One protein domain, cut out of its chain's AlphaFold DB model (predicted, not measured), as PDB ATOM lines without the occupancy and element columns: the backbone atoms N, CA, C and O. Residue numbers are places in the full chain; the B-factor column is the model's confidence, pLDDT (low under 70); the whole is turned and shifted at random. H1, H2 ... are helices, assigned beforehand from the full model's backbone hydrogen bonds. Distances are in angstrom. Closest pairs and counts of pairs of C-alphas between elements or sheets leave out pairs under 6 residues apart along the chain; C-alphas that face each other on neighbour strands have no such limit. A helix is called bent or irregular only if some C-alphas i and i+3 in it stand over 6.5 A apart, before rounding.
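What this domain is: This is residues 14 to 135 of the 1132 residues of the protein "Hypothetical protein" of Polarella glacialis (UniProt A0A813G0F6). An elongated bundle of nearly aligned helices has the long helix H5 through its middle, with the hairpin H1 and H2 packed on one side of H5 and H6 on the other. H4 and H7 pack on H6 and extend the body toward opposite ends, while a long loop, residues 47 to 58, lies at the same end as H4. The printed part has 122 residues with seven named helices, H1 to H7 in order, and no named strand; the class is all helix. The whole is compact, with a radius of gyration of the C-alphas of 13.6 A, and spans 42 by 26 by 23 A.

How they stand to each other: H1, residues 14 to 27, and H2, residues 31 to 46, form a helical hairpin: they touch, with the C-alphas of Ala 22 and Ala 34 closest at 4.3 A, and run opposite ways at a shallow tilt of 19 degrees. H3, residues 59 to 62, touches H2 residues 39 to 46 alone, the closest C-alphas being those of Leu 42 and Leu 61 at 7.0 A. H4, residues 64 to 74, and H3 only just touch, and only at the corner, with 3 pairs of C-alphas within 8 A; those of Leu 59 and Phe 67 are closest at 5.9 A. H5, residues 77 to 96, is the hub, touching four helices. Its residues 86 to 93 alone touch H1, with the C-alphas of Cys 26 and Ile 93 closest at 6.5 A. H2 touches H5 with Phe 31 and Ile 93, the closest C-alphas, 6.1 A apart. H6, residues 100 to 113, makes a hairpin with H5; the C-alphas of Ala 91 and Ala 103 are closest at 4.1 A. H4 touches H6 at a shallow tilt of 6 degrees, the same way, with the C-alphas of Ala 65 and Ala 109 closest at 4.5 A. H7, residues 118 to 135, makes a hairpin with H6, closest at the C-alphas of Leu 107 and Arg 124, 5.8 A. H7 touches H5 with residues 119 to 127 alone, closest at the C-alphas of Ala 88 and Val 120, 5.9 A. H1 and H6 are apart. In H2, H5, H6 and H7 every O i to N i+4 pair is within hydrogen-bond range; in H1 9 of 10 are and in H4 5 of 7, and H3 is too short for such a pair.

Where its parts are: H1 begins at C-alpha 14, (337.807, 298.867, 403.248), and measures 20.9 A; H2 measures 22.8 A. H4 is irregular, with C-alphas 70 and 73 7.6 A apart. H5 measures 29.1 A, H6 19.9 A and H7 25.7 A, ending at C-alpha 135, (326.123, 337.208, 410.293).

The domain as a whole: The C-alphas of Asp 51 and Asp 135 are farthest apart, at 43.2 A. The printed part has no cut; the link H2 to H3 is long. Mean pLDDT of the printed part is 79.3, with residues 49 to 58 and 132 to 135 among those under 70.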
ATOM      1  N   ALA A  14     336.935 298.455 402.133       76.75
ATOM      2  CA  ALA A  14     337.807 298.867 403.248       76.75
ATOM      3  C   ALA A  14     337.593 300.326 403.721       76.75
ATOM      4  O   ALA A  14     337.911 300.673 404.858       76.75
ATOM      5  N   TRP A  15     337.016 301.176 402.867       86.06
ATOM      6  CA  TRP A  15     336.585 302.533 403.204       86.06
ATOM      7  C   TRP A  15     335.437 302.573 404.230       86.06
ATOM      8  O   TRP A  15     335.364 303.518 405.013       86.06
ATOM      9  N   ARG A  16     334.563 301.551 404.275       87.44
ATOM     10  CA  ARG A  16     333.396 301.516 405.179       87.44
ATOM     11  C   ARG A  16     333.801 301.401 406.639       87.44
ATOM     12  O   ARG A  16     333.317 302.173 407.452       87.44
ATOM     13  N   ALA A  17     334.753 300.520 406.953       86.81
ATOM     14  CA  ALA A  17     335.269 300.379 408.316       86.81
ATOM     15  C   ALA A  17     335.811 301.716 408.856       86.81
ATOM     16  O   ALA A  17     335.465 302.127 409.959       86.81
ATOM     17  N   LYS A  18     336.567 302.453 408.029       87.88
ATOM     18  CA  LYS A  18     337.071 303.792 408.368       87.88
ATOM     19  C   LYS A  18     335.955 304.845 408.488       87.88
ATOM     20  O   LYS A  18     336.066 305.754 409.305       87.88
ATOM     21  N   HIS A  19     334.879 304.742 407.699       92.06
ATOM     22  CA  HIS A  19     333.701 305.621 407.796       92.06
ATOM     23  C   HIS A  19     332.922 305.386 409.094       92.06
ATOM     24  O   HIS A  19     332.566 306.358 409.760       92.06
ATOM     25  N   ASP A  20     332.718 304.127 409.485       89.81
ATOM     26  CA  ASP A  20     332.087 303.740 410.752       89.81
ATOM     27  C   ASP A  20     332.939 304.186 411.957       89.81
ATOM     28  O   ASP A  20     332.420 304.757 412.921       89.81
ATOM     29  N   GLU A  21     334.263 304.005 411.889       88.69
ATOM     30  CA  GLU A  21     335.209 304.494 412.900       88.69
ATOM     31  C   GLU A  21     335.206 306.029 412.997       88.69
ATOM     32  O   GLU A  21     335.164 306.564 414.107       88.69
ATOM     33  N   ALA A  22     335.163 306.753 411.871       83.31
ATOM     34  CA  ALA A  22     335.057 308.214 411.857       83.31
ATOM     35  C   ALA A  22     333.736 308.715 412.469       83.31
ATOM     36  O   ALA A  22     333.742 309.662 413.257       83.31
ATOM     37  N   GLN A  23     332.606 308.069 412.151       86.94
ATOM     38  CA  GLN A  23     331.310 308.376 412.767       86.94
ATOM     39  C   GLN A  23     331.352 308.144 414.282       86.94
ATOM     40  O   GLN A  23     330.932 309.009 415.053       86.94
ATOM     41  N   LYS A  24     331.927 307.020 414.724       88.00
ATOM     42  CA  LYS A  24     332.099 306.715 416.147       88.00
ATOM     43  C   LYS A  24     332.985 307.752 416.848       88.00
ATOM     44  O   LYS A  24     332.579 308.283 417.881       88.00
ATOM     45  N   ALA A  25     334.140 308.096 416.281       79.50
ATOM     46  CA  ALA A  25     335.031 309.126 416.818       79.50
ATOM     47  C   ALA A  25     334.338 310.500 416.914       79.50
ATOM     48  O   ALA A  25     334.524 311.207 417.903       79.50
ATOM     49  N   CYS A  26     333.473 310.841 415.951       75.38
ATOM     50  CA  CYS A  26     332.628 312.034 416.004       75.38
ATOM     51  C   CYS A  26     331.634 311.988 417.182       75.38
ATOM     52  O   CYS A  26     331.524 312.961 417.923       75.38
ATOM     53  N   THR A  27     330.966 310.851 417.428       81.69
ATOM     54  CA  THR A  27     330.069 310.692 418.596       81.69
ATOM     55  C   THR A  27     330.789 310.644 419.948       81.69
ATOM     56  O   THR A  27     330.190 310.967 420.969       81.69
ATOM     57  N   GLU A  28     332.074 310.282 419.970       83.62
ATOM     58  CA  GLU A  28     332.949 310.361 421.151       83.62
ATOM     59  C   GLU A  28     333.612 311.753 421.310       83.62
ATOM     60  O   GLU A  28     334.491 311.923 422.154       83.62
ATOM     61  N   SER A  29     333.209 312.751 420.509       78.56
ATOM     62  CA  SER A  29     333.766 314.117 420.452       78.56
ATOM     63  C   SER A  29     335.267 314.202 420.125       78.56
ATOM     64  O   SER A  29     335.921 315.215 420.376       78.56
ATOM     65  N   LYS A  30     335.839 313.156 419.518       75.81
ATOM     66  CA  LYS A  30     337.250 313.076 419.110       75.81
ATOM     67  C   LYS A  30     337.444 313.583 417.682       75.81
ATOM     68  O   LYS A  30     337.968 312.886 416.814       75.81
ATOM     69  N   PHE A  31     337.006 314.811 417.420       68.00
ATOM     70  CA  PHE A  31     336.883 315.346 416.060       68.00
ATOM     71  C   PHE A  31     338.183 315.297 415.234       68.00
ATOM     72  O   PHE A  31     338.121 315.062 414.034       68.00
ATOM     73  N   PHE A  32     339.365 315.436 415.848       61.81
ATOM     74  CA  PHE A  32     340.647 315.337 415.130       61.81
ATOM     75  C   PHE A  32     340.966 313.906 414.646       61.81
ATOM     76  O   PHE A  32     341.404 313.721 413.513       61.81
ATOM     77  N   GLU A  33     340.679 312.892 415.470       75.44
ATOM     78  CA  GLU A  33     340.765 311.470 415.092       75.44
ATOM     79  C   GLU A  33     339.743 311.164 413.981       75.44
ATOM     80  O   GLU A  33     340.073 310.546 412.969       75.44
ATOM     81  N   ALA A  34     338.529 311.715 414.100       72.69
ATOM     82  CA  ALA A  34     337.483 311.595 413.088       72.69
ATOM     83  C   ALA A  34     337.875 312.215 411.726       72.69
ATOM     84  O   ALA A  34     337.579 311.615 410.693       72.69
ATOM     85  N   VAL A  35     338.580 313.360 411.696       75.44
ATOM     86  CA  VAL A  35     339.116 313.966 410.454       75.44
ATOM     87  C   VAL A  35     340.139 313.049 409.775       75.44
ATOM     88  O   VAL A  35     340.091 312.869 408.556       75.44
ATOM     89  N   GLN A  36     341.054 312.446 410.540       79.00
ATOM     90  CA  GLN A  36     342.050 311.528 409.977       79.00
ATOM     91  C   GLN A  36     341.386 310.273 409.393       79.00
ATOM     92  O   GLN A  36     341.704 309.870 408.272       79.00
ATOM     93  N   LEU A  37     340.410 309.702 410.107       82.81
ATOM     94  CA  LEU A  37     339.664 308.519 409.677       82.81
ATOM     95  C   LEU A  37     338.790 308.788 408.439       82.81
ATOM     96  O   LEU A  37     338.788 307.970 407.519       82.81
ATOM     97  N   ILE A  38     338.097 309.933 408.357       89.38
ATOM     98  CA  ILE A  38     337.217 310.241 407.213       89.38
ATOM     99  C   ILE A  38     337.992 310.587 405.932       89.38
ATOM    100  O   ILE A  38     337.575 310.183 404.848       89.38
ATOM    101  N   ASN A  39     339.148 311.255 406.032       86.31
ATOM    102  CA  ASN A  39     340.042 311.445 404.881       86.31
ATOM    103  C   ASN A  39     340.617 310.097 404.421       86.31
ATOM    104  O   ASN A  39     340.465 309.734 403.258       86.31
ATOM    105  N   SER A  40     341.101 309.286 405.367       83.50
ATOM    106  CA  SER A  40     341.563 307.914 405.111       83.50
ATOM    107  C   SER A  40     340.485 307.008 404.488       83.50
ATOM    108  O   SER A  40     340.822 305.998 403.860       83.50
ATOM    109  N   ALA A  41     339.196 307.312 404.693       85.25
ATOM    110  CA  ALA A  41     338.058 306.634 404.071       85.25
ATOM    111  C   ALA A  41     337.805 307.127 402.635       85.25
ATOM    112  O   ALA A  41     337.590 306.301 401.752       85.25
ATOM    113  N   LEU A  42     337.885 308.439 402.385       85.19
ATOM    114  CA  LEU A  42     337.793 309.033 401.042       85.19
ATOM    115  C   LEU A  42     338.934 308.551 400.127       85.19
ATOM    116  O   LEU A  42     338.670 308.112 399.013       85.19
ATOM    117  N   GLU A  43     340.170 308.507 400.628       84.00
ATOM    118  CA  GLU A  43     341.331 307.923 399.933       84.00
ATOM    119  C   GLU A  43     341.107 306.437 399.601       84.00
ATOM    120  O   GLU A  43     341.327 305.984 398.480       84.00
ATOM    121  N   ALA A  44     340.594 305.658 400.561       82.75
ATOM    122  CA  ALA A  44     340.258 304.254 400.330       82.75
ATOM    123  C   ALA A  44     339.099 304.078 399.326       82.75
ATOM    124  O   ALA A  44     339.026 303.046 398.656       82.75
ATOM    125  N   PHE A  45     338.215 305.070 399.195       84.06
ATOM    126  CA  PHE A  45     337.119 305.081 398.227       84.06
ATOM    127  C   PHE A  45     337.602 305.361 396.793       84.06
ATOM    128  O   PHE A  45     337.017 304.835 395.847       84.06
ATOM    129  N   GLU A  46     338.712 306.088 396.598       77.19
ATOM    130  CA  GLU A  46     339.308 306.318 395.267       77.19
ATOM    131  C   GLU A  46     339.658 305.021 394.531       77.19
ATOM    132  O   GLU A  46     339.472 304.922 393.319       77.19
ATOM    133  N   HIS A  47     340.116 303.999 395.258       73.88
ATOM    134  CA  HIS A  47     340.420 302.673 394.708       73.88
ATOM    135  C   HIS A  47     339.175 301.874 394.282       73.88
ATOM    136  O   HIS A  47     339.297 300.816 393.664       73.88
ATOM    137  N   VAL A  48     337.983 302.365 394.625       75.75
ATOM    138  CA  VAL A  48     336.678 301.730 394.391       75.75
ATOM    139  C   VAL A  48     335.887 302.465 393.294       75.75
ATOM    140  O   VAL A  48     334.867 301.970 392.801       75.75
ATOM    141  N   LEU A  49     336.380 303.628 392.860       69.81
ATOM    142  CA  LEU A  49     335.885 304.360 391.702       69.81
ATOM    143  C   LEU A  49     336.460 303.774 390.403       69.81
ATOM    144  O   LEU A  49     337.650 303.492 390.297       69.81
ATOM    145  N   GLY A  50     335.597 303.594 389.401       65.12
ATOM    146  CA  GLY A  50     335.989 303.036 388.103       65.12
ATOM    147  C   GLY A  50     336.811 303.997 387.237       65.12
ATOM    148  O   GLY A  50     336.900 305.193 387.516       65.12
ATOM    149  N   ASP A  51     337.351 303.471 386.133       61.34
ATOM    150  CA  ASP A  51     338.340 304.125 385.257       61.34
ATOM    151  C   ASP A  51     338.017 305.582 384.869       61.34
ATOM    152  O   ASP A  51     338.929 306.403 384.763       61.34
ATOM    153  N   ALA A  52     336.737 305.944 384.723       55.44
ATOM    154  CA  ALA A  52     336.284 307.305 384.408       55.44
ATOM    155  C   ALA A  52     336.672 308.377 385.454       55.44
ATOM    156  O   ALA A  52     336.747 309.559 385.117       55.44
ATOM    157  N   ALA A  53     336.934 307.983 386.705       57.62
ATOM    158  CA  ALA A  53     337.414 308.866 387.771       57.62
ATOM    159  C   ALA A  53     338.936 308.768 388.004       57.62
ATOM    160  O   ALA A  53     339.500 309.582 388.734       57.62
ATOM    161  N   SER A  54     339.617 307.793 387.387       56.66
ATOM    162  CA  SER A  54     341.022 307.459 387.684       56.66
ATOM    163  C   SER A  54     342.019 308.594 387.411       56.66
ATOM    164  O   SER A  54     343.070 308.644 388.048       56.66
ATOM    165  N   SER A  55     341.668 309.526 386.520       57.22
ATOM    166  CA  SER A  55     342.429 310.731 386.164       57.22
ATOM    167  C   SER A  55     342.166 311.949 387.062       57.22
ATOM    168  O   SER A  55     342.792 312.986 386.867       57.22
ATOM    169  N   ARG A  56     341.229 311.857 388.018       66.25
ATOM    170  CA  ARG A  56     340.715 312.986 388.824       66.25
ATOM    171  C   ARG A  56     340.806 312.775 390.342       66.25
ATOM    172  O   ARG A  56     340.247 313.564 391.096       66.25
ATOM    173  N   LYS A  57     341.513 311.727 390.771       60.38
ATOM    174  CA  LYS A  57     341.657 311.247 392.158       60.38
ATOM    175  C   LYS A  57     341.662 312.341 393.235       60.38
ATOM    176  O   LYS A  57     340.665 312.496 393.934       60.38
ATOM    177  N   GLY A  58     342.700 313.180 393.271       62.00
ATOM    178  CA  GLY A  58     342.879 314.191 394.325       62.00
ATOM    179  C   GLY A  58     341.725 315.193 394.512       62.00
ATOM    180  O   GLY A  58     341.598 315.766 395.594       62.00
ATOM    181  N   LEU A  59     340.837 315.370 393.522       75.31
ATOM    182  CA  LEU A  59     339.678 316.269 393.628       75.31
ATOM    183  C   LEU A  59     338.651 315.823 394.688       75.31
ATOM    184  O   LEU A  59     337.892 316.657 395.179       75.31
ATOM    185  N   LEU A  60     338.620 314.541 395.073       74.19
ATOM    186  CA  LEU A  60     337.687 314.007 396.082       74.19
ATOM    187  C   LEU A  60     337.932 314.566 397.486       74.19
ATOM    188  O   LEU A  60     336.981 314.786 398.246       74.19
ATOM    189  N   LEU A  61     339.200 314.826 397.815       73.69
ATOM    190  CA  LEU A  61     339.593 315.503 399.042       73.69
ATOM    191  C   LEU A  61     339.545 317.026 398.879       73.69
ATOM    192  O   LEU A  61     339.045 317.697 399.786       73.69
ATOM    193  N   THR A  62     340.043 317.569 397.760       74.75
ATOM    194  CA  THR A  62     340.338 319.006 397.600       74.75
ATOM    195  C   THR A  62     339.173 319.831 397.049       74.75
ATOM    196  O   THR A  62     338.821 320.836 397.672       74.75
ATOM    197  N   GLU A  63     338.497 319.394 395.982       80.56
ATOM    198  CA  GLU A  63     337.426 320.142 395.297       80.56
ATOM    199  C   GLU A  63     336.113 319.330 395.121       80.56
ATOM    200  O   GLU A  63     335.673 319.096 393.991       80.56
ATOM    201  N   PRO A  64     335.418 318.937 396.214       80.44
ATOM    202  CA  PRO A  64     334.198 318.118 396.173       80.44
ATOM    203  C   PRO A  64     333.119 318.579 395.183       80.44
ATOM    204  O   PRO A  64     332.567 317.764 394.448       80.44
ATOM    205  N   ALA A  65     332.834 319.885 395.125       80.25
ATOM    206  CA  ALA A  65     331.824 320.439 394.218       80.25
ATOM    207  C   ALA A  65     332.218 320.275 392.740       80.25
ATOM    208  O   ALA A  65     331.388 319.902 391.914       80.25
ATOM    209  N   ARG A  66     333.502 320.471 392.419       80.81
ATOM    210  CA  ARG A  66     334.039 320.265 391.072       80.81
ATOM    211  C   ARG A  66     334.051 318.786 390.703       80.81
ATOM    212  O   ARG A  66     333.703 318.449 389.581       80.81
ATOM    213  N   PHE A  67     334.384 317.889 391.635       83.81
ATOM    214  CA  PHE A  67     334.272 316.448 391.394       83.81
ATOM    215  C   PHE A  67     332.811 316.026 391.145       83.81
ATOM    216  O   PHE A  67     332.539 315.254 390.227       83.81
ATOM    217  N   ALA A  68     331.855 316.562 391.910       83.25
ATOM    218  CA  ALA A  68     330.430 316.312 391.698       83.25
ATOM    219  C   ALA A  68     329.939 316.826 390.327       83.25
ATOM    220  O   ALA A  68     329.200 316.115 389.649       83.25
ATOM    221  N   GLU A  69     330.402 317.994 389.874       81.69
ATOM    222  CA  GLU A  69     330.088 318.542 388.545       81.69
ATOM    223  C   GLU A  69     330.771 317.765 387.399       81.69
ATOM    224  O   GLU A  69     330.113 317.347 386.443       81.69
ATOM    225  N   GLU A  70     332.079 317.511 387.502       78.00
ATOM    226  CA  GLU A  70     332.898 316.894 386.449       78.00
ATOM    227  C   GLU A  70     332.757 315.362 386.338       78.00
ATOM    228  O   GLU A  70     333.066 314.796 385.281       78.00
ATOM    229  N   VAL A  71     332.348 314.679 387.416       75.19
ATOM    230  CA  VAL A  71     332.307 313.203 387.514       75.19
ATOM    231  C   VAL A  71     330.944 312.674 387.974       75.19
ATOM    232  O   VAL A  71     330.593 311.552 387.606       75.19
ATOM    233  N   GLY A  72     330.136 313.445 388.710       71.19
ATOM    234  CA  GLY A  72     328.910 312.950 389.355       71.19
ATOM    235  C   GLY A  72     327.904 312.290 388.407       71.19
ATOM    236  O   GLY A  72     327.349 311.245 388.734       71.19
ATOM    237  N   SER A  73     327.748 312.818 387.188       72.38
ATOM    238  CA  SER A  73     326.882 312.238 386.141       72.38
ATOM    239  C   SER A  73     327.383 310.909 385.546       72.38
ATOM    240  O   SER A  73     326.632 310.233 384.843       72.38
ATOM    241  N   SER A  74     328.630 310.521 385.830       72.88
ATOM    242  CA  SER A  74     329.256 309.261 385.397       72.88
ATOM    243  C   SER A  74     329.353 308.200 386.504       72.88
ATOM    244  O   SER A  74     329.691 307.048 386.225       72.88
ATOM    245  N   LEU A  75     329.045 308.560 387.756       74.88
ATOM    246  CA  LEU A  75     329.028 307.620 388.875       74.88
ATOM    247  C   LEU A  75     327.821 306.677 388.779       74.88
ATOM    248  O   LEU A  75     326.699 307.086 388.482       74.88
ATOM    249  N   ALA A  76     328.026 305.402 389.116       76.12
ATOM    250  CA  ALA A  76     326.909 304.504 389.388       76.12
ATOM    251  C   ALA A  76     326.131 305.018 390.615       76.12
ATOM    252  O   ALA A  76     326.748 305.353 391.625       76.12
ATOM    253  N   ALA A  77     324.794 305.035 390.558       65.62
ATOM    254  CA  ALA A  77     323.946 305.714 391.551       65.62
ATOM    255  C   ALA A  77     324.268 305.365 393.023       65.62
ATOM    256  O   ALA A  77     324.323 306.253 393.868       65.62
ATOM    257  N   GLY A  78     324.570 304.094 393.323       75.94
ATOM    258  CA  GLY A  78     324.987 303.675 394.669       75.94
ATOM    259  C   GLY A  78     326.322 304.275 395.132       75.94
ATOM    260  O   GLY A  78     326.454 304.616 396.300       75.94
ATOM    261  N   ARG A  79     327.289 304.483 394.225       82.06
ATOM    262  CA  ARG A  79     328.575 305.135 394.539       82.06
ATOM    263  C   ARG A  79     328.440 306.649 394.716       82.06
ATOM    264  O   ARG A  79     329.186 307.221 395.500       82.06
ATOM    265  N   GLY A  80     327.479 307.285 394.040       82.75
ATOM    266  CA  GLY A  80     327.104 308.674 394.326       82.75
ATOM    267  C   GLY A  80     326.559 308.837 395.750       82.75
ATOM    268  O   GLY A  80     326.956 309.760 396.456       82.75
ATOM    269  N   LEU A  81     325.723 307.889 396.195       84.25
ATOM    270  CA  LEU A  81     325.184 307.853 397.558       84.25
ATOM    271  C   LEU A  81     326.268 307.552 398.614       84.25
ATOM    272  O   LEU A  81     326.361 308.280 399.601       84.25
ATOM    273  N   ASP A  82     327.114 306.535 398.386       87.75
ATOM    274  CA  ASP A  82     328.267 306.207 399.247       87.75
ATOM    275  C   ASP A  82     329.149 307.462 399.477       87.75
ATOM    276  O   ASP A  82     329.473 307.813 400.614       87.75
ATOM    277  N   LEU A  83     329.490 308.181 398.396       88.38
ATOM    278  CA  LEU A  83     330.337 309.378 398.436       88.38
ATOM    279  C   LEU A  83     329.660 310.573 399.122       88.38
ATOM    280  O   LEU A  83     330.296 311.271 399.914       88.38
ATOM    281  N   ALA A  84     328.365 310.789 398.875       89.38
ATOM    282  CA  ALA A  84     327.592 311.800 399.589       89.38
ATOM    283  C   ALA A  84     327.582 311.533 401.106       89.38
ATOM    284  O   ALA A  84     327.724 312.471 401.886       89.38
ATOM    285  N   GLY A  85     327.500 310.266 401.530       88.38
ATOM    286  CA  GLY A  85     327.593 309.861 402.938       88.38
ATOM    287  C   GLY A  85     328.972 310.088 403.574       88.38
ATOM    288  O   GLY A  85     329.055 310.418 404.763       88.38
ATOM    289  N   LEU A  86     330.057 309.961 402.799       90.69
ATOM    290  CA  LEU A  86     331.418 310.297 403.237       90.69
ATOM    291  C   LEU A  86     331.582 311.813 403.439       90.69
ATOM    292  O   LEU A  86     331.959 312.248 404.530       90.69
ATOM    293  N   TRP A  87     331.233 312.625 402.435       91.81
ATOM    294  CA  TRP A  87     331.289 314.089 402.539       91.81
ATOM    295  C   TRP A  87     330.315 314.651 403.585       91.81
ATOM    296  O   TRP A  87     330.667 315.599 404.279       91.81
ATOM    297  N   ALA A  88     329.136 314.048 403.781       91.06
ATOM    298  CA  ALA A  88     328.216 314.432 404.853       91.06
ATOM    299  C   ALA A  88     328.842 314.230 406.240       91.06
ATOM    300  O   ALA A  88     328.792 315.139 407.063       91.06
ATOM    301  N   THR A  89     329.485 313.081 406.493       89.94
ATOM    302  CA  THR A  89     330.218 312.854 407.751       89.94
ATOM    303  C   THR A  89     331.402 313.812 407.903       89.94
ATOM    304  O   THR A  89     331.629 314.300 409.006       89.94
ATOM    305  N   ARG A  90     332.137 314.144 406.830       91.38
ATOM    306  CA  ARG A  90     333.232 315.125 406.933       91.38
ATOM    307  C   ARG A  90     332.723 316.543 407.211       91.38
ATOM    308  O   ARG A  90     333.299 317.224 408.051       91.38
ATOM    309  N   ALA A  91     331.623 316.959 406.587       86.44
ATOM    310  CA  ALA A  91     330.989 318.251 406.838       86.44
ATOM    311  C   ALA A  91     330.440 318.384 408.271       86.44
ATOM    312  O   ALA A  91     330.614 319.430 408.886       86.44
ATOM    313  N   ASP A  92     329.845 317.319 408.814       87.56
ATOM    314  CA  ASP A  92     329.382 317.205 410.208       87.56
ATOM    315  C   ASP A  92     330.548 317.440 411.199       87.56
ATOM    316  O   ASP A  92     330.504 318.329 412.055       87.56
ATOM    317  N   ILE A  93     331.677 316.751 410.985       82.25
ATOM    318  CA  ILE A  93     332.918 316.952 411.754       82.25
ATOM    319  C   ILE A  93     333.459 318.387 411.581       82.25
ATOM    320  O   ILE A  93     333.877 319.010 412.557       82.25
ATOM    321  N   LEU A  94     333.428 318.941 410.364       76.50
ATOM    322  CA  LEU A  94     333.882 320.308 410.080       76.50
ATOM    323  C   LEU A  94     333.006 321.378 410.749       76.50
ATOM    324  O   LEU A  94     333.558 322.356 411.244       76.50
ATOM    325  N   MET A  95     331.682 321.200 410.817       82.50
ATOM    326  CA  MET A  95     330.768 322.109 411.530       82.50
ATOM    327  C   MET A  95     331.103 322.170 413.023       82.50
ATOM    328  O   MET A  95     331.222 323.259 413.579       82.50
ATOM    329  N   ASN A  96     331.349 321.015 413.648       74.56
ATOM    330  CA  ASN A  96     331.778 320.924 415.048       74.56
ATOM    331  C   ASN A  96     333.184 321.518 415.296       74.56
ATOM    332  O   ASN A  96     333.495 321.923 416.414       74.56
ATOM    333  N   LEU A  97     334.017 321.620 414.254       63.97
ATOM    334  CA  LEU A  97     335.325 322.291 414.268       63.97
ATOM    335  C   LEU A  97     335.275 323.764 413.803       63.97
ATOM    336  O   LEU A  97     336.325 324.387 413.656       63.97
ATOM    337  N   GLY A  98     334.085 324.325 413.557       65.50
ATOM    338  CA  GLY A  98     333.886 325.714 413.117       65.50
ATOM    339  C   GLY A  98     334.098 325.977 411.618       65.50
ATOM    340  O   GLY A  98     333.856 327.085 411.164       65.50
ATOM    341  N   GLY A  99     334.482 324.979 410.818       71.75
ATOM    342  CA  GLY A  99     334.776 325.102 409.382       71.75
ATOM    343  C   GLY A  99     333.544 325.262 408.479       71.75
ATOM    344  O   GLY A  99     333.418 324.552 407.476       71.75
ATOM    345  N   LEU A 100     332.624 326.168 408.824       78.00
ATOM    346  CA  LEU A 100     331.279 326.284 408.244       78.00
ATOM    347  C   LEU A 100     331.284 326.485 406.724       78.00
ATOM    348  O   LEU A 100     330.509 325.837 406.025       78.00
ATOM    349  N   HIS A 101     332.177 327.314 406.173       75.50
ATOM    350  CA  HIS A 101     332.271 327.490 404.717       75.50
ATOM    351  C   HIS A 101     332.677 326.205 403.979       75.50
ATOM    352  O   HIS A 101     332.154 325.926 402.898       75.50
ATOM    353  N   ARG A 102     333.571 325.391 404.559       81.12
ATOM    354  CA  ARG A 102     333.996 324.128 403.942       81.12
ATOM    355  C   ARG A 102     332.927 323.047 404.080       81.12
ATOM    356  O   ARG A 102     332.646 322.353 403.105       81.12
ATOM    357  N   ALA A 103     332.276 322.970 405.240       82.12
ATOM    358  CA  ALA A 103     331.114 322.112 405.443       82.12
ATOM    359  C   ALA A 103     329.977 322.448 404.463       82.12
ATOM    360  O   ALA A 103     329.428 321.548 403.834       82.12
ATOM    361  N   ALA A 104     329.677 323.733 404.247       84.25
ATOM    362  CA  ALA A 104     328.672 324.173 403.280       84.25
ATOM    363  C   ALA A 104     329.007 323.749 401.836       84.25
ATOM    364  O   ALA A 104     328.106 323.345 401.100       84.25
ATOM    365  N   ALA A 105     330.283 323.783 401.433       82.69
ATOM    366  CA  ALA A 105     330.726 323.302 400.122       82.69
ATOM    367  C   ALA A 105     330.604 321.771 399.979       82.69
ATOM    368  O   ALA A 105     330.173 321.274 398.938       82.69
ATOM    369  N   GLU A 106     330.917 321.015 401.033       86.88
ATOM    370  CA  GLU A 106     330.795 319.551 401.046       86.88
ATOM    371  C   GLU A 106     329.331 319.086 401.104       86.88
ATOM    372  O   GLU A 106     328.958 318.154 400.396       86.88
ATOM    373  N   LEU A 107     328.461 319.804 401.819       89.31
ATOM    374  CA  LEU A 107     327.006 319.600 401.815       89.31
ATOM    375  C   LEU A 107     326.340 320.089 400.518       89.31
ATOM    376  O   LEU A 107     325.268 319.602 400.145       89.31
ATOM    377  N   ALA A 108     326.967 321.020 399.792       86.88
ATOM    378  CA  ALA A 108     326.557 321.377 398.438       86.88
ATOM    379  C   ALA A 108     326.857 320.242 397.449       86.88
ATOM    380  O   ALA A 108     325.949 319.843 396.721       86.88
ATOM    381  N   ALA A 109     328.071 319.685 397.479       87.62
ATOM    382  CA  ALA A 109     328.489 318.564 396.635       87.62
ATOM    383  C   ALA A 109     327.723 317.266 396.957       87.62
ATOM    384  O   ALA A 109     327.162 316.630 396.063       87.62
ATOM    385  N   ALA A 110     327.596 316.911 398.241       89.69
ATOM    386  CA  ALA A 110     326.780 315.780 398.683       89.69
ATOM    387  C   ALA A 110     325.309 315.949 398.264       89.69
ATOM    388  O   ALA A 110     324.697 315.003 397.778       89.69
ATOM    389  N   GLY A 111     324.759 317.167 398.356       87.06
ATOM    390  CA  GLY A 111     323.395 317.474 397.914       87.06
ATOM    391  C   GLY A 111     323.189 317.488 396.393       87.06
ATOM    392  O   GLY A 111     322.045 317.456 395.951       87.06
ATOM    393  N   GLN A 112     324.257 317.527 395.587       87.44
ATOM    394  CA  GLN A 112     324.185 317.303 394.136       87.44
ATOM    395  C   GLN A 112     324.160 315.804 393.798       87.44
ATOM    396  O   GLN A 112     323.432 315.401 392.896       87.44
ATOM    397  N   LEU A 113     324.925 314.981 394.526       85.69
ATOM    398  CA  LEU A 113     324.977 313.526 394.320       85.69
ATOM    399  C   LEU A 113     323.784 312.779 394.944       85.69
ATOM    400  O   LEU A 113     323.341 311.771 394.396       85.69
ATOM    401  N   ALA A 114     323.264 313.265 396.074       86.56
ATOM    402  CA  ALA A 114     322.179 312.654 396.840       86.56
ATOM    403  C   ALA A 114     321.123 313.699 397.278       86.56
ATOM    404  O   ALA A 114     320.967 313.968 398.470       86.56
ATOM    405  N   PRO A 115     320.368 314.302 396.337       81.69
ATOM    406  CA  PRO A 115     319.404 315.370 396.635       81.69
ATOM    407  C   PRO A 115     318.195 314.933 397.485       81.69
ATOM    408  O   PRO A 115     317.496 315.788 398.021       81.69
ATOM    409  N   GLU A 116     317.940 313.627 397.612       84.12
ATOM    410  CA  GLU A 116     316.866 313.067 398.451       84.12
ATOM    411  C   GLU A 116     317.347 312.632 399.856       84.12
ATOM    412  O   GLU A 116     316.543 312.162 400.663       84.12
ATOM    413  N   ASP A 117     318.640 312.784 400.179       86.06
ATOM    414  CA  ASP A 117     319.187 312.365 401.474       86.06
ATOM    415  C   ASP A 117     318.798 313.331 402.611       86.06
ATOM    416  O   ASP A 117     319.128 314.522 402.619       86.06
ATOM    417  N   GLN A 118     318.102 312.791 403.614       86.62
ATOM    418  CA  GLN A 118     317.572 313.564 404.738       86.62
ATOM    419  C   GLN A 118     318.656 314.058 405.709       86.62
ATOM    420  O   GLN A 118     318.471 315.110 406.321       86.62
ATOM    421  N   ARG A 119     319.790 313.352 405.845       86.88
ATOM    422  CA  ARG A 119     320.916 313.782 406.692       86.88
ATOM    423  C   ARG A 119     321.679 314.922 406.022       86.88
ATOM    424  O   ARG A 119     321.969 315.913 406.685       86.88
ATOM    425  N   VAL A 120     321.936 314.824 404.715       88.62
ATOM    426  CA  VAL A 120     322.537 315.909 403.920       88.62
ATOM    427  C   VAL A 120     321.660 317.161 403.982       88.62
ATOM    428  O   VAL A 120     322.165 318.252 404.244       88.62
ATOM    429  N   ALA A 121     320.342 317.017 403.807       88.06
ATOM    430  CA  ALA A 121     319.401 318.132 403.901       88.06
ATOM    431  C   ALA A 121     319.366 318.774 405.304       88.06
ATOM    432  O   ALA A 121     319.375 320.002 405.409       88.06
ATOM    433  N   ALA A 122     319.371 317.967 406.372       88.19
ATOM    434  CA  ALA A 122     319.376 318.453 407.753       88.19
ATOM    435  C   ALA A 122     320.666 319.216 408.101       88.19
ATOM    436  O   ALA A 122     320.591 320.379 408.500       88.19
ATOM    437  N   LEU A 123     321.837 318.612 407.859       87.38
ATOM    438  CA  LEU A 123     323.139 319.244 408.102       87.38
ATOM    439  C   LEU A 123     323.294 320.544 407.300       87.38
ATOM    440  O   LEU A 123     323.827 321.527 407.806       87.38
ATOM    441  N   ARG A 124     322.781 320.594 406.064       89.81
ATOM    442  CA  ARG A 124     322.821 321.804 405.227       89.81
ATOM    443  C   ARG A 124     321.958 322.940 405.782       89.81
ATOM    444  O   ARG A 124     322.371 324.095 405.704       89.81
ATOM    445  N   ALA A 125     320.795 322.629 406.354       88.06
ATOM    446  CA  ALA A 125     319.947 323.617 407.021       88.06
ATOM    447  C   ALA A 125     320.564 324.112 408.342       88.06
ATOM    448  O   ALA A 125     320.496 325.301 408.650       88.06
ATOM    449  N   GLU A 126     321.208 323.223 409.101       84.31
ATOM    450  CA  GLU A 126     321.918 323.571 410.334       84.31
ATOM    451  C   GLU A 126     323.164 324.426 410.062       84.31
ATOM    452  O   GLU A 126     323.336 325.471 410.685       84.31
ATOM    453  N   CYS A 127     323.970 324.064 409.060       82.50
ATOM    454  CA  CYS A 127     325.119 324.848 408.606       82.50
ATOM    455  C   CYS A 127     324.711 326.270 408.177       82.50
ATOM    456  O   CYS A 127     325.311 327.243 408.634       82.50
ATOM    457  N   ALA A 128     323.636 326.405 407.389       85.19
ATOM    458  CA  ALA A 128     323.104 327.708 406.986       85.19
ATOM    459  C   ALA A 128     322.603 328.545 408.179       85.19
ATOM    460  O   ALA A 128     322.791 329.760 408.209       85.19
ATOM    461  N   LYS A 129     322.009 327.908 409.197       82.06
ATOM    462  CA  LYS A 129     321.589 328.585 410.431       82.06
ATOM    463  C   LYS A 129     322.785 329.052 411.270       82.06
ATOM    464  O   LYS A 129     322.737 330.140 411.834       82.06
ATOM    465  N   LEU A 130     323.852 328.255 411.356       72.81
ATOM    466  CA  LEU A 130     325.085 328.640 412.051       72.81
ATOM    467  C   LEU A 130     325.785 329.813 411.347       72.81
ATOM    468  O   LEU A 130     326.246 330.727 412.023       72.81
ATOM    469  N   GLN A 131     325.771 329.841 410.009       73.31
ATOM    470  CA  GLN A 131     326.225 330.990 409.214       73.31
ATOM    471  C   GLN A 131     325.387 332.250 409.500       73.31
ATOM    472  O   GLN A 131     325.949 333.291 409.814       73.31
ATOM    473  N   GLN A 132     324.052 332.150 409.536       67.81
ATOM    474  CA  GLN A 132     323.198 333.292 409.909       67.81
ATOM    475  C   GLN A 132     323.462 333.817 411.331       67.81
ATOM    476  O   GLN A 132     323.406 335.022 411.554       67.81
ATOM    477  N   VAL A 133     323.793 332.948 412.293       58.16
ATOM    478  CA  VAL A 133     324.168 333.373 413.657       58.16
ATOM    479  C   VAL A 133     325.558 334.033 413.696       58.16
ATOM    480  O   VAL A 133     325.788 334.896 414.542       58.16
ATOM    481  N   GLN A 134     326.464 333.692 412.771       53.78
ATOM    482  CA  GLN A 134     327.691 334.463 412.530       53.78
ATOM    483  C   GLN A 134     327.385 335.854 411.942       53.78
ATOM    484  O   GLN A 134     327.958 336.836 412.409       53.78
ATOM    485  N   ASP A 135     326.461 335.953 410.983       43.12
ATOM    486  CA  ASP A 135     326.123 337.208 410.293       43.12
ATOM    487  C   ASP A 135     325.314 338.200 411.163       43.12
ATOM    488  O   ASP A 135     325.562 339.407 411.132       43.12
TER     489      ASP A 135